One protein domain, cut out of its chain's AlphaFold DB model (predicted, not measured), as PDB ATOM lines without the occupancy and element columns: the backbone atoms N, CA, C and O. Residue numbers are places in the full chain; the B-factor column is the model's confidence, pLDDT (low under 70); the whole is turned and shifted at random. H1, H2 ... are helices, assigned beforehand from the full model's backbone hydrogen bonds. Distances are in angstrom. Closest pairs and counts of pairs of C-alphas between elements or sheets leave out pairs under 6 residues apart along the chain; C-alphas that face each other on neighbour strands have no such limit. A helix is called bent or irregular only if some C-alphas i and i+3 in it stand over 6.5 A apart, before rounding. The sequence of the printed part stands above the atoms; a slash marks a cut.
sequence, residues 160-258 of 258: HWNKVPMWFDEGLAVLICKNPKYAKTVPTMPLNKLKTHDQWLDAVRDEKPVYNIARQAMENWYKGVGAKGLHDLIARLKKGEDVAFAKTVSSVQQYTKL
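This is residues 160 to 258 of the 258 residues of an uncharacterized protein of Cocleimonas flava (UniProt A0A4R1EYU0). A long helix, H3, is sharply bent into an L, and H1 crosses its first arm, H3a, at close to a right angle to make the core. H4 folds back along the second arm, H3b, as a helical hairpin and reaches the end part of H3a, while short H2 sits at the far end from H3b and the long link of residues 178 to 196 loops round the beginning of H3a. The printed part has 99 residues, with four named helices in the order H1, H2, H3, H4 and no named strand; the class is all helix. It is compact, with a radius of gyration of the C-alphas of 13.0 A and spans of 37 by 28 by 26 A.

H3, residues 210 to 238, is the hub, touching three other helices. By its hydrogen bonds it was assigned as one helix, but it is bent: C-alphas 224 and 227 are 9.8 A apart. Its arms, H3a, residues 210 to 224, and H3b, residues 227 to 238, stand about perpendicular at 73 degrees, only just past a steep tilt. H1, residues 166 to 177, touches H3a about perpendicular at 76 degrees, and their closest C-alphas, of Gly 171 and Ala 214, are 4.3 A apart. H4, residues 242 to 254, forms a helical hairpin with H3b, opposite ways at a steep tilt of 37 degrees, only just past shallow; their closest C-alphas, of Leu 237 and Phe 245, are 6.8 A apart. With residue 252 alone H4 only just touches H3a, with 3 pairs of C-alphas within 8 A; the closest, of Trp 221 and Val 252, are 5.9 A apart. H2, residues 197 to 205, only just touches H1, with 3 pairs of C-alphas within 8 A; the closest, of Met 166 and His 197, are 6.2 A apart. H2 and H3a touch only at the corner by their link, and only just, with 3 pairs. H1 and H2 are each apart from H3b and H4. Helix packing is mostly crossed, with no touching pair at a shallow tilt. Each O i to N i+4 pair is within hydrogen-bond range in H1, H2, H3b and H4, and 10 of 11 are in H3a.

H3a is 21.4 A long from first to last C-alpha, beginning at C-alpha 210 at (143.759, 90.651, 142.302), and H3b is 16.7 A. H4 is 18.8 A and ends at C-alpha 254 at (140.111, 82.711, 159.307). H1 is 16.4 A, from C-alpha 166 at (141.405, 81.100, 140.824), and H2 is 12.2 A.

The two C-alphas farthest apart, of Glu 207 and Lys 239, are 36.8 A apart. The printed part has no cut and ends at residue 258, the chain's last. The link from H1 to H2 is long, with 19 residues; those from H2 to H3 and from H3 to H4 are tight. Mean pLDDT of the printed part is 82.4, and residues 242 to 258 are under 70.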
ATOM      1  N   HIS A 160     140.885  67.231 138.820       73.44
ATOM      2  CA  HIS A 160     140.743  68.063 140.020       73.44
ATOM      3  C   HIS A 160     141.023  69.554 139.784       73.44
ATOM      4  O   HIS A 160     140.851  70.350 140.705       73.44
ATOM      5  N   TRP A 161     141.408  69.966 138.567       72.44
ATOM      6  CA  TRP A 161     141.729  71.375 138.269       72.44
ATOM      7  C   TRP A 161     140.546  72.316 138.543       72.44
ATOM      8  O   TRP A 161     140.723  73.396 139.095       72.44
ATOM      9  N   ASN A 162     139.318  71.879 138.248       76.81
ATOM     10  CA  ASN A 162     138.098  72.666 138.456       76.81
ATOM     11  C   ASN A 162     137.707  72.822 139.939       76.81
ATOM     12  O   ASN A 162     136.723  73.494 140.248       76.81
ATOM     13  N   LYS A 163     138.447  72.191 140.857       79.25
ATOM     14  CA  LYS A 163     138.240  72.283 142.308       79.25
ATOM     15  C   LYS A 163     139.093  73.365 142.955       79.25
ATOM     16  O   LYS A 163     138.833  73.729 144.102       79.25
ATOM     17  N   VAL A 164     140.085  73.889 142.238       86.19
ATOM     18  CA  VAL A 164     140.989  74.916 142.752       86.19
ATOM     19  C   VAL A 164     140.428  76.311 142.430       86.19
ATOM     20  O   VAL A 164     140.181  76.620 141.268       86.19
ATOM     21  N   PRO A 165     140.218  77.177 143.437       89.94
ATOM     22  CA  PRO A 165     139.863  78.573 143.253       89.94
ATOM     23  C   PRO A 165     140.935  79.331 142.477       89.94
ATOM     24  O   PRO A 165     142.122  79.181 142.764       89.94
ATOM     25  N   MET A 166     140.509  80.243 141.605       91.69
ATOM     26  CA  MET A 166     141.405  81.100 140.824       91.69
ATOM     27  C   MET A 166     142.431  81.835 141.687       91.69
ATOM     28  O   MET A 166     143.613  81.826 141.361       91.69
ATOM     29  N   TRP A 167     142.020  82.416 142.823       92.88
ATOM     30  CA  TRP A 167     142.963  83.102 143.715       92.88
ATOM     31  C   TRP A 167     144.084  82.187 144.226       92.88
ATOM     32  O   TRP A 167     145.177  82.675 144.503       92.88
ATOM     33  N   PHE A 168     143.827  80.885 144.376       93.25
ATOM     34  CA  PHE A 168     144.822  79.940 144.867       93.25
ATOM     35  C   PHE A 168     145.828  79.608 143.764       93.25
ATOM     36  O   PHE A 168     147.029  79.711 143.989       93.25
ATOM     37  N   ASP A 169     145.348  79.252 142.571       93.88
ATOM     38  CA  ASP A 169     146.207  78.905 141.433       93.88
ATOM     39  C   ASP A 169     147.092  80.094 141.009       93.88
ATOM     40  O   ASP A 169     148.322  80.011 141.008       93.88
ATOM     41  N   GLU A 170     146.480  81.260 140.790       95.19
ATOM     42  CA  GLU A 170     147.184  82.501 140.450       95.19
ATOM     43  C   GLU A 170     148.098  82.976 141.587       95.19
ATOM     44  O   GLU A 170     149.232  83.411 141.363       95.19
ATOM     45  N   GLY A 171     147.631  82.870 142.835       95.44
ATOM     46  CA  GLY A 171     148.402  83.244 144.019       95.44
ATOM     47  C   GLY A 171     149.662  82.400 144.181       95.44
ATOM     48  O   GLY A 171     150.729  82.946 144.469       95.44
ATOM     49  N   LEU A 172     149.566  81.089 143.942       96.12
ATOM     50  CA  LEU A 172     150.699  80.167 143.977       96.12
ATOM     51  C   LEU A 172     151.691  80.483 142.855       96.12
ATOM     52  O   LEU A 172     152.889  80.619 143.112       96.12
ATOM     53  N   ALA A 173     151.208  80.690 141.630       97.38
ATOM     54  CA  ALA A 173     152.060  81.040 140.499       97.38
ATOM     55  C   ALA A 173     152.802  82.372 140.715       97.38
ATOM     56  O   ALA A 173     153.987  82.498 140.389       97.38
ATOM     57  N   VAL A 174     152.142  83.370 141.310       96.81
ATOM     58  CA  VAL A 174     152.763  84.653 141.669       96.81
ATOM     59  C   VAL A 174     153.752  84.525 142.833       96.81
ATOM     60  O   VAL A 174     154.813  85.160 142.798       96.81
ATOM     61  N   LEU A 175     153.441  83.711 143.846       96.00
ATOM     62  CA  LEU A 175     154.356  83.419 144.952       96.00
ATOM     63  C   LEU A 175     155.673  82.829 144.423       96.00
ATOM     64  O   LEU A 175     156.755  83.296 144.781       96.00
ATOM     65  N   ILE A 176     155.586  81.842 143.527       97.56
ATOM     66  CA  ILE A 176     156.748  81.119 142.992       97.56
ATOM     67  C   ILE A 176     157.557  81.988 142.025       97.56
ATOM     68  O   ILE A 176     158.791  81.966 142.056       97.56
ATOM     69  N   CYS A 177     156.897  82.785 141.178       96.94
ATOM     70  CA  CYS A 177     157.597  83.626 140.205       96.94
ATOM     71  C   CYS A 177     158.303  84.836 140.830       96.94
ATOM     72  O   CYS A 177     159.150  85.450 140.177       96.94
ATOM     73  N   LYS A 178     157.981  85.172 142.090       93.88
ATOM     74  CA  LYS A 178     158.606  86.245 142.882       93.88
ATOM     75  C   LYS A 178     158.600  87.608 142.183       93.88
ATOM     76  O   LYS A 178     159.497  88.421 142.393       93.88
ATOM     77  N   ASN A 179     157.582  87.898 141.371       90.94
ATOM     78  CA  ASN A 179     157.492  89.187 140.686       90.94
ATOM     79  C   ASN A 179     157.308  90.329 141.713       90.94
ATOM     80  O   ASN A 179     156.283  90.355 142.405       90.94
ATOM     81  N   PRO A 180     158.243  91.296 141.815       88.44
ATOM     82  CA  PRO A 180     158.192  92.349 142.832       88.44
ATOM     83  C   PRO A 180     156.976  93.269 142.685       88.44
ATOM     84  O   PRO A 180     156.522  93.837 143.676       88.44
ATOM     85  N   LYS A 181     156.381  93.366 141.486       88.56
ATOM     86  CA  LYS A 181     155.143  94.129 141.255       88.56
ATOM     87  C   LYS A 181     154.014  93.696 142.194       88.56
ATOM     88  O   LYS A 181     153.224  94.533 142.630       88.56
ATOM     89  N   TYR A 182     153.953  92.404 142.507       88.31
ATOM     90  CA  TYR A 182     152.881  91.830 143.312       88.31
ATOM     91  C   TYR A 182     153.211  91.759 144.807       88.31
ATOM     92  O   TYR A 182     152.326  91.456 145.589       88.31
ATOM     93  N   ALA A 183     154.448  92.072 145.213       83.12
ATOM     94  CA  ALA A 183     154.897  92.005 146.609       83.12
ATOM     95  C   ALA A 183     154.368  93.150 147.493       83.12
ATOM     96  O   ALA A 183     154.617  93.169 148.693       83.12
ATOM     97  N   LYS A 184     153.679  94.136 146.906       81.44
ATOM     98  CA  LYS A 184     153.094  95.245 147.662       81.44
ATOM     99  C   LYS A 184     151.895  94.745 148.456       81.44
ATOM    100  O   LYS A 184     150.972  94.197 147.852       81.44
ATOM    101  N   THR A 185     151.896  95.014 149.761       81.38
ATOM    102  CA  THR A 185     150.722  94.859 150.623       81.38
ATOM    103  C   THR A 185     149.566  95.670 150.055       81.38
ATOM    104  O   THR A 185     149.731  96.838 149.694       81.38
ATOM    105  N   VAL A 186     148.400  95.044 149.968       83.38
ATOM    106  CA  VAL A 186     147.175  95.650 149.447       83.38
ATOM    107  C   VAL A 186     146.038  95.461 150.449       83.38
ATOM    108  O   VAL A 186     146.115  94.575 151.304       83.38
ATOM    109  N   PRO A 187     144.971  96.274 150.367       80.81
ATOM    110  CA  PRO A 187     143.764  96.012 151.133       80.81
ATOM    111  C   PRO A 187     143.250  94.597 150.867       80.81
ATOM    112  O   PRO A 187     143.189  94.139 149.722       80.81
ATOM    113  N   THR A 188     142.869  93.905 151.934       73.75
ATOM    114  CA  THR A 188     142.281  92.571 151.843       73.75
ATOM    115  C   THR A 188     140.912  92.650 151.176       73.75
ATOM    116  O   THR A 188     140.088  93.487 151.546       73.75
ATOM    117  N   MET A 189     140.635  91.741 150.240       80.69
ATOM    118  CA  MET A 189     139.281  91.514 149.729       80.69
ATOM    119  C   MET A 189     138.816  90.093 150.061       80.69
ATOM    120  O   MET A 189     139.646  89.187 150.185       80.69
ATOM    121  N   PRO A 190     137.497  89.855 150.146       84.88
ATOM    122  CA  PRO A 190     136.974  88.513 150.357       84.88
ATOM    123  C   PRO A 190     137.378  87.560 149.217       84.88
ATOM    124  O   PRO A 190     136.915  87.701 148.086       84.88
ATOM    125  N   LEU A 191     138.204  86.549 149.513       86.75
ATOM    126  CA  LEU A 191     138.676  85.563 148.522       86.75
ATOM    127  C   LEU A 191     137.544  84.724 147.909       86.75
ATOM    128  O   LEU A 191     137.706  84.130 146.846       86.75
ATOM    129  N   ASN A 192     136.370  84.679 148.549       86.19
ATOM    130  CA  ASN A 192     135.177  84.055 147.970       86.19
ATOM    131  C   ASN A 192     134.655  84.783 146.718       86.19
ATOM    132  O   ASN A 192     133.918  84.168 145.953       86.19
ATOM    133  N   LYS A 193     135.062  86.041 146.499       89.25
ATOM    134  CA  LYS A 193     134.802  86.822 145.283       89.25
ATOM    135  C   LYS A 193     135.878  86.644 144.206       89.25
ATOM    136  O   LYS A 193     135.841  87.364 143.224       89.25
ATOM    137  N   LEU A 194     136.840  85.740 144.400       91.19
ATOM    138  CA  LEU A 194     137.924  85.435 143.457       91.19
ATOM    139  C   LEU A 194     138.079  83.915 143.260       91.19
ATOM    140  O   LEU A 194     139.188  83.400 143.107       91.19
ATOM    141  N   LYS A 195     136.980  83.158 143.354       89.88
ATOM    142  CA  LYS A 195     137.012  81.695 143.236       89.88
ATOM    143  C   LYS A 195     136.941  81.227 141.793       89.88
ATOM    144  O   LYS A 195     137.645  80.288 141.447       89.88
ATOM    145  N   THR A 196     136.092  81.840 140.979       90.19
ATOM    146  CA  THR A 196     135.862  81.411 139.593       90.19
ATOM    147  C   THR A 196     136.614  82.288 138.599       90.19
ATOM    148  O   THR A 196     137.054  83.389 138.936       90.19
ATOM    149  N   HIS A 197     136.766  81.796 137.366       89.81
ATOM    150  CA  HIS A 197     137.392  82.561 136.286       89.81
ATOM    151  C   HIS A 197     136.635  83.864 136.003       89.81
ATOM    152  O   HIS A 197     137.255  84.919 135.927       89.81
ATOM    153  N   ASP A 198     135.303  83.811 135.953       92.62
ATOM    154  CA  ASP A 198     134.468  84.993 135.705       92.62
ATOM    155  C   ASP A 198     134.625  86.038 136.812       92.62
ATOM    156  O   ASP A 198     134.893  87.200 136.534       92.62
ATOM    157  N   GLN A 199     134.590  85.607 138.076       93.38
ATOM    158  CA  GLN A 199     134.836  86.478 139.226       93.38
ATOM    159  C   GLN A 199     136.209  87.157 139.168       93.38
ATOM    160  O   GLN A 199     136.345  88.339 139.485       93.38
ATOM    161  N   TRP A 200     137.235  86.403 138.769       92.75
ATOM    162  CA  TRP A 200     138.581  86.933 138.591       92.75
ATOM    163  C   TRP A 200     138.628  87.978 137.473       92.75
ATOM    164  O   TRP A 200     139.160  89.066 137.680       92.75
ATOM    165  N   LEU A 201     138.052  87.675 136.306       92.19
ATOM    166  CA  LEU A 201     138.012  88.591 135.165       92.19
ATOM    167  C   LEU A 201     137.211  89.860 135.459       92.19
ATOM    168  O   LEU A 201     137.651  90.946 135.085       92.19
ATOM    169  N   ASP A 202     136.083  89.740 136.154       94.19
ATOM    170  CA  ASP A 202     135.281  90.879 136.594       94.19
ATOM    171  C   ASP A 202     136.092  91.783 137.527       94.19
ATOM    172  O   ASP A 202     136.180  92.987 137.304       94.19
ATOM    173  N   ALA A 203     136.793  91.208 138.508       92.75
ATOM    174  CA  ALA A 203     137.647  91.977 139.408       92.75
ATOM    175  C   ALA A 203     138.857  92.615 138.695       92.75
ATOM    176  O   ALA A 203     139.252  93.726 139.047       92.75
ATOM    177  N   VAL A 204     139.438  91.956 137.684       91.19
ATOM    178  CA  VAL A 204     140.478  92.555 136.824       91.19
ATOM    179  C   VAL A 204     139.917  93.734 136.029       91.19
ATOM    180  O   VAL A 204     140.593  94.757 135.916       91.19
ATOM    181  N   ARG A 205     138.701  93.606 135.484       93.00
ATOM    182  CA  ARG A 205     138.015  94.671 134.737       93.00
ATOM    183  C   ARG A 205     137.691  95.870 135.626       93.00
ATOM    184  O   ARG A 205     137.833  96.997 135.174       93.00
ATOM    185  N   ASP A 206     137.367  95.623 136.891       92.94
ATOM    186  CA  ASP A 206     137.150  96.648 137.921       92.94
ATOM    187  C   ASP A 206     138.464  97.179 138.537       92.94
ATOM    188  O   ASP A 206     138.464  97.754 139.634       92.94
ATOM    189  N   GLU A 207     139.595  96.928 137.868       90.94
ATOM    190  CA  GLU A 207     140.947  97.367 138.229       90.94
ATOM    191  C   GLU A 207     141.380  96.976 139.654       90.94
ATOM    192  O   GLU A 207     142.238  97.613 140.274       90.94
ATOM    193  N   LYS A 208     140.818  95.892 140.202       91.12
ATOM    194  CA  LYS A 208     141.236  95.383 141.511       91.12
ATOM    195  C   LYS A 208     142.637  94.773 141.404       91.12
ATOM    196  O   LYS A 208     142.948  94.091 140.422       91.12
ATOM    197  N   PRO A 209     143.495  94.923 142.430       92.56
ATOM    198  CA  PRO A 209     144.845  94.365 142.422       92.56
ATOM    199  C   PRO A 209     144.831  92.858 142.749       92.56
ATOM    200  O   PRO A 209     145.500  92.404 143.674       92.56
ATOM    201  N   VAL A 210     144.061  92.063 141.996       93.06
ATOM    202  CA  VAL A 210     143.759  90.651 142.302       93.06
ATOM    203  C   VAL A 210     145.006  89.780 142.448       93.06
ATOM    204  O   VAL A 210     145.051  88.933 143.331       93.06
ATOM    205  N   TYR A 211     146.057  90.039 141.665       94.25
ATOM    206  CA  TYR A 211     147.327  89.312 141.769       94.25
ATOM    207  C   TYR A 211     148.072  89.617 143.077       94.25
ATOM    208  O   TYR A 211     148.643  88.712 143.678       94.25
ATOM    209  N   ASN A 212     148.056  90.871 143.547       94.31
ATOM    210  CA  ASN A 212     148.636  91.239 144.842       94.31
ATOM    211  C   ASN A 212     147.852  90.588 145.986       94.31
ATOM    212  O   ASN A 212     148.440  90.032 146.907       94.31
ATOM    213  N   ILE A 213     146.522  90.616 145.893       93.12
ATOM    214  CA  ILE A 213     145.614  90.023 146.880       93.12
ATOM    215  C   ILE A 213     145.831  88.510 146.967       93.12
ATOM    216  O   ILE A 213     146.015  87.970 148.058       93.12
ATOM    217  N   ALA A 214     145.845  87.827 145.821       93.50
ATOM    218  CA  ALA A 214     146.074  86.391 145.725       93.50
ATOM    219  C   ALA A 214     147.452  86.003 146.272       93.50
ATOM    220  O   ALA A 214     147.563  85.056 147.051       93.50
ATOM    221  N   ARG A 215     148.492  86.775 145.935       93.62
ATOM    222  CA  ARG A 215     149.836  86.578 146.483       93.62
ATOM    223  C   ARG A 215     149.854  86.723 148.001       93.62
ATOM    224  O   ARG A 215     150.381  85.841 148.663       93.62
ATOM    225  N   GLN A 216     149.288  87.795 148.549       91.81
ATOM    226  CA  GLN A 216     149.281  88.043 149.992       91.81
ATOM    227  C   GLN A 216     148.543  86.927 150.749       91.81
ATOM    228  O   GLN A 216     149.028  86.438 151.768       91.81
ATOM    229  N   ALA A 217     147.401  86.471 150.226       89.94
ATOM    230  CA  ALA A 217     146.684  85.326 150.778       89.94
ATOM    231  C   ALA A 217     147.527  84.041 150.741       89.94
ATOM    232  O   ALA A 217     147.585  83.304 151.728       89.94
ATOM    233  N   MET A 218     148.209  83.795 149.620       91.75
ATOM    234  CA  MET A 218     149.075  82.632 149.447       91.75
ATOM    235  C   MET A 218     150.309  82.686 150.356       91.75
ATOM    236  O   MET A 218     150.655  81.674 150.952       91.75
ATOM    237  N   GLU A 219     150.946  83.846 150.518       91.75
ATOM    238  CA  GLU A 219     152.069  84.050 151.441       91.75
ATOM    239  C   GLU A 219     151.653  83.762 152.887       91.75
ATOM    240  O   GLU A 219     152.342  83.015 153.581       91.75
ATOM    241  N   ASN A 220     150.503  84.286 153.323       88.38
ATOM    242  CA  ASN A 220     149.979  84.047 154.668       88.38
ATOM    243  C   ASN A 220     149.707  82.560 154.923       88.38
ATOM    244  O   ASN A 220     150.119  82.023 155.951       88.38
ATOM    245  N   TRP A 221     149.051  81.879 153.980       88.62
ATOM    246  CA  TRP A 221     148.789  80.447 154.099       88.62
ATOM    247  C   TRP A 221     150.078  79.620 154.066       88.62
ATOM    248  O   TRP A 221     150.308  78.796 154.951       88.62
ATOM    249  N   TYR A 222     150.945  79.868 153.082       91.69
ATOM    250  CA  TYR A 222     152.180  79.113 152.887       91.69
ATOM    251  C   TYR A 222     153.160  79.304 154.049       91.69
ATOM    252  O   TYR A 222     153.840  78.355 154.430       91.69
ATOM    253  N   LYS A 223     153.188  80.484 154.683       90.75
ATOM    254  CA  LYS A 223     153.953  80.727 155.917       90.75
ATOM    255  C   LYS A 223     153.509  79.816 157.067       90.75
ATOM    256  O   LYS A 223     154.348  79.425 157.872       90.75
ATOM    257  N   GLY A 224     152.219  79.487 157.147       86.94
ATOM    258  CA  GLY A 224     151.676  78.611 158.187       86.94
ATOM    259  C   GLY A 224     151.908  77.124 157.920       86.94
ATOM    260  O   GLY A 224     152.173  76.372 158.854       86.94
ATOM    261  N   VAL A 225     151.810  76.686 156.661       86.69
ATOM    262  CA  VAL A 225     151.790  75.248 156.326       86.69
ATOM    263  C   VAL A 225     153.076  74.727 155.668       86.69
ATOM    264  O   VAL A 225     153.352  73.526 155.708       86.69
ATOM    265  N   GLY A 226     153.864  75.615 155.060       91.06
ATOM    266  CA  GLY A 226     155.097  75.301 154.341       91.06
ATOM    267  C   GLY A 226     154.927  74.326 153.168       91.06
ATOM    268  O   GLY A 226     153.819  73.989 152.742       91.06
ATOM    269  N   ALA A 227     156.059  73.831 152.661       93.25
ATOM    270  CA  ALA A 227     156.089  72.875 151.553       93.25
ATOM    271  C   ALA A 227     155.303  71.595 151.878       93.25
ATOM    272  O   ALA A 227     154.501  71.136 151.067       93.25
ATOM    273  N   LYS A 228     155.471  71.054 153.096       91.25
ATOM    274  CA  LYS A 228     154.754  69.851 153.545       91.25
ATOM    275  C   LYS A 228     153.240  70.031 153.432       91.25
ATOM    276  O   LYS A 228     152.574  69.173 152.865       91.25
ATOM    277  N   GLY A 229     152.703  71.151 153.913       90.00
ATOM    278  CA  GLY A 229     151.271  71.412 153.842       90.00
ATOM    279  C   GLY A 229     150.739  71.581 152.419       90.00
ATOM    280  O   GLY A 229     149.635  71.124 152.131       90.00
ATOM    281  N   LEU A 230     151.524  72.173 151.513       91.94
ATOM    282  CA  LEU A 230     151.170  72.230 150.091       91.94
ATOM    283  C   LEU A 230     151.130  70.832 149.459       91.94
ATOM    284  O   LEU A 230     150.167  70.505 148.767       91.94
ATOM    285  N   HIS A 231     152.131  69.989 149.721       92.50
ATOM    286  CA  HIS A 231     152.150  68.616 149.215       92.50
ATOM    287  C   HIS A 231     151.008  67.768 149.791       92.50
ATOM    288  O   HIS A 231     150.347  67.054 149.037       92.50
ATOM    289  N   ASP A 232     150.720  67.899 151.088       89.12
ATOM    290  CA  ASP A 232     149.592  67.224 151.739       89.12
ATOM    291  C   ASP A 232     148.254  67.658 151.114       89.12
ATOM    292  O   ASP A 232     147.386  66.823 150.851       89.12
ATOM    293  N   LEU A 233     148.083  68.954 150.820       87.50
ATOM    294  CA  LEU A 233     146.892  69.475 150.143       87.50
ATOM    295  C   LEU A 233     146.716  68.863 148.748       87.50
ATOM    296  O   LEU A 233     145.628  68.385 148.426       87.50
ATOM    297  N   ILE A 234     147.779  68.847 147.941       89.12
ATOM    298  CA  ILE A 234     147.770  68.252 146.597       89.12
ATOM    299  C   ILE A 234     147.415  66.762 146.670       89.12
ATOM    300  O   ILE A 234     146.558  66.292 145.920       89.12
ATOM    301  N   ALA A 235     148.027  66.015 147.594       88.12
ATOM    302  CA  ALA A 235     147.787  64.582 147.748       88.12
ATOM    303  C   ALA A 235     146.329  64.267 148.117       88.12
ATOM    304  O   ALA A 235     145.760  63.301 147.610       88.12
ATOM    305  N   ARG A 236     145.714  65.086 148.974       84.38
ATOM    306  CA  ARG A 236     144.305  64.942 149.377       84.38
ATOM    307  C   ARG A 236     143.343  65.303 148.253       84.38
ATOM    308  O   ARG A 236     142.396  64.562 148.004       84.38
ATOM    309  N   LEU A 237     143.621  66.387 147.526       82.38
ATOM    310  CA  LEU A 237     142.848  66.763 146.341       82.38
ATOM    311  C   LEU A 237     142.841  65.648 145.292       82.38
ATOM    312  O   LEU A 237     141.783  65.283 144.792       82.38
ATOM    313  N   LYS A 238     144.002  65.043 145.026       84.44
ATOM    314  CA  LYS A 238     144.142  63.918 144.091       84.44
ATOM    315  C   LYS A 238     143.341  62.673 144.501       84.44
ATOM    316  O   LYS A 238     143.006  61.852 143.656       84.44
ATOM    317  N   LYS A 239     143.025  62.523 145.792       84.25
ATOM    318  CA  LYS A 239     142.163  61.453 146.325       84.25
ATOM    319  C   LYS A 239     140.669  61.805 146.299       84.25
ATOM    320  O   LYS A 239     139.858  60.993 146.731       84.25
ATOM    321  N   GLY A 240     140.295  62.992 145.816       77.25
ATOM    322  CA  GLY A 240     138.909  63.462 145.818       77.25
ATOM    323  C   GLY A 240     138.410  63.916 147.192       77.25
ATOM    324  O   GLY A 240     137.201  63.985 147.412       77.25
ATOM    325  N   GLU A 241     139.307  64.239 148.132       75.50
ATOM    326  CA  GLU A 241     138.937  64.813 149.433       75.50
ATOM    327  C   GLU A 241     138.551  66.307 149.286       75.50
ATOM    328  O   GLU A 241     139.159  67.212 149.862       75.50
ATOM    329  N   ASP A 242     137.516  66.593 148.497       65.12
ATOM    330  CA  ASP A 242     137.132  67.951 148.079       65.12
ATOM    331  C   ASP A 242     136.654  68.826 149.259       65.12
ATOM    332  O   ASP A 242     136.993  70.009 149.364       65.12
ATOM    333  N   VAL A 243     135.921  68.237 150.215       58.06
ATOM    334  CA  VAL A 243     135.474  68.904 151.462       58.06
ATOM    335  C   VAL A 243     136.668  69.376 152.298       58.06
ATOM    336  O   VAL A 243     136.600  70.352 153.048       58.06
ATOM    337  N   ALA A 244     137.791  68.691 152.153       51.12
ATOM    338  CA  ALA A 244     139.018  68.948 152.867       51.12
ATOM    339  C   ALA A 244     139.796  70.131 152.279       51.12
ATOM    340  O   ALA A 244     140.389  70.883 153.049       51.12
ATOM    341  N   PHE A 245     139.705  70.374 150.968       60.44
ATOM    342  CA  PHE A 245     140.192  71.610 150.357       60.44
ATOM    343  C   PHE A 245     139.371  72.815 150.807       60.44
ATOM    344  O   PHE A 245     139.944  73.824 151.209       60.44
ATOM    345  N   ALA A 246     138.039  72.696 150.835       58.09
ATOM    346  CA  ALA A 246     137.179  73.746 151.373       58.09
ATOM    347  C   ALA A 246     137.518  74.048 152.840       58.09
ATOM    348  O   ALA A 246     137.652  75.211 153.183       58.09
ATOM    349  N   LYS A 247     137.763  73.037 153.686       57.69
ATOM    350  CA  LYS A 247     138.200  73.235 155.083       57.69
ATOM    351  C   LYS A 247     139.607  73.840 155.200       57.69
ATOM    352  O   LYS A 247     139.788  74.777 155.970       57.69
ATOM    353  N   THR A 248     140.586  73.364 154.425       56.88
ATOM    354  CA  THR A 248     141.963  73.895 154.422       56.88
ATOM    355  C   THR A 248     142.014  75.334 153.892       56.88
ATOM    356  O   THR A 248     142.655  76.193 154.491       56.88
ATOM    357  N   VAL A 249     141.268  75.654 152.835       59.56
ATOM    358  CA  VAL A 249     141.115  77.028 152.335       59.56
ATOM    359  C   VAL A 249     140.265  77.889 153.272       59.56
ATOM    360  O   VAL A 249     140.576  79.058 153.473       59.56
ATOM    361  N   SER A 250     139.231  77.351 153.912       56.09
ATOM    362  CA  SER A 250     138.451  78.097 154.905       56.09
ATOM    363  C   SER A 250     139.246  78.394 156.178       56.09
ATOM    364  O   SER A 250     139.017  79.443 156.778       56.09
ATOM    365  N   SER A 251     140.245  77.580 156.549       51.66
ATOM    366  CA  SER A 251     141.211  77.979 157.585       51.66
ATOM    367  C   SER A 251     142.102  79.148 157.149       51.66
ATOM    368  O   SER A 251     142.436  79.977 157.983       51.66
ATOM    369  N   VAL A 252     142.390  79.321 155.848       50.56
ATOM    370  CA  VAL A 252     143.039  80.550 155.329       50.56
ATOM    371  C   VAL A 252     142.129  81.759 155.494       50.56
ATOM    372  O   VAL A 252     142.593  82.831 155.868       50.56
ATOM    373  N   GLN A 253     140.822  81.583 155.279       48.19
ATOM    374  CA  GLN A 253     139.850  82.664 155.446       48.19
ATOM    375  C   GLN A 253     139.761  83.159 156.899       48.19
ATOM    376  O   GLN A 253     139.492  84.343 157.101       48.19
ATOM    377  N   GLN A 254     140.022  82.302 157.898       42.31
ATOM    378  CA  GLN A 254     140.111  82.711 159.307       42.31
ATOM    379  C   GLN A 254     141.314  83.627 159.591       42.31
ATOM    380  O   GLN A 254     141.176  84.525 160.412       42.31
ATOM    381  N   TYR A 255     142.434  83.484 158.872       36.06
ATOM    382  CA  TYR A 255     143.608  84.371 158.987       36.06
ATOM    383  C   TYR A 255     143.520  85.642 158.124       36.06
ATOM    384  O   TYR A 255     144.450  86.446 158.104       36.06
ATOM    385  N   THR A 256     142.417  85.830 157.395       37.06
ATOM    386  CA  THR A 256     142.121  87.049 156.618       37.06
ATOM    387  C   THR A 256     140.865  87.776 157.099       37.06
ATOM    388  O   THR A 256     140.403  88.701 156.432       37.06
ATOM    389  N   LYS A 257     140.275  87.348 158.223       29.33
ATOM    390  CA  LYS A 257     139.257  88.150 158.903       29.33
ATOM    391  C   LYS A 257     139.956  89.294 159.637       29.33
ATOM    392  O   LYS A 257     140.984  89.066 160.268       29.33
ATOM    393  N   LEU A 258     139.385  90.490 159.479       32.94
ATOM    394  CA  LEU A 258     139.535  91.607 160.412       32.94
ATOM    395  C   LEU A 258     139.461  91.109 161.859       32.94
ATOM    396  O   LEU A 258     138.575  90.256 162.116       32.94
TER     397      LEU A 258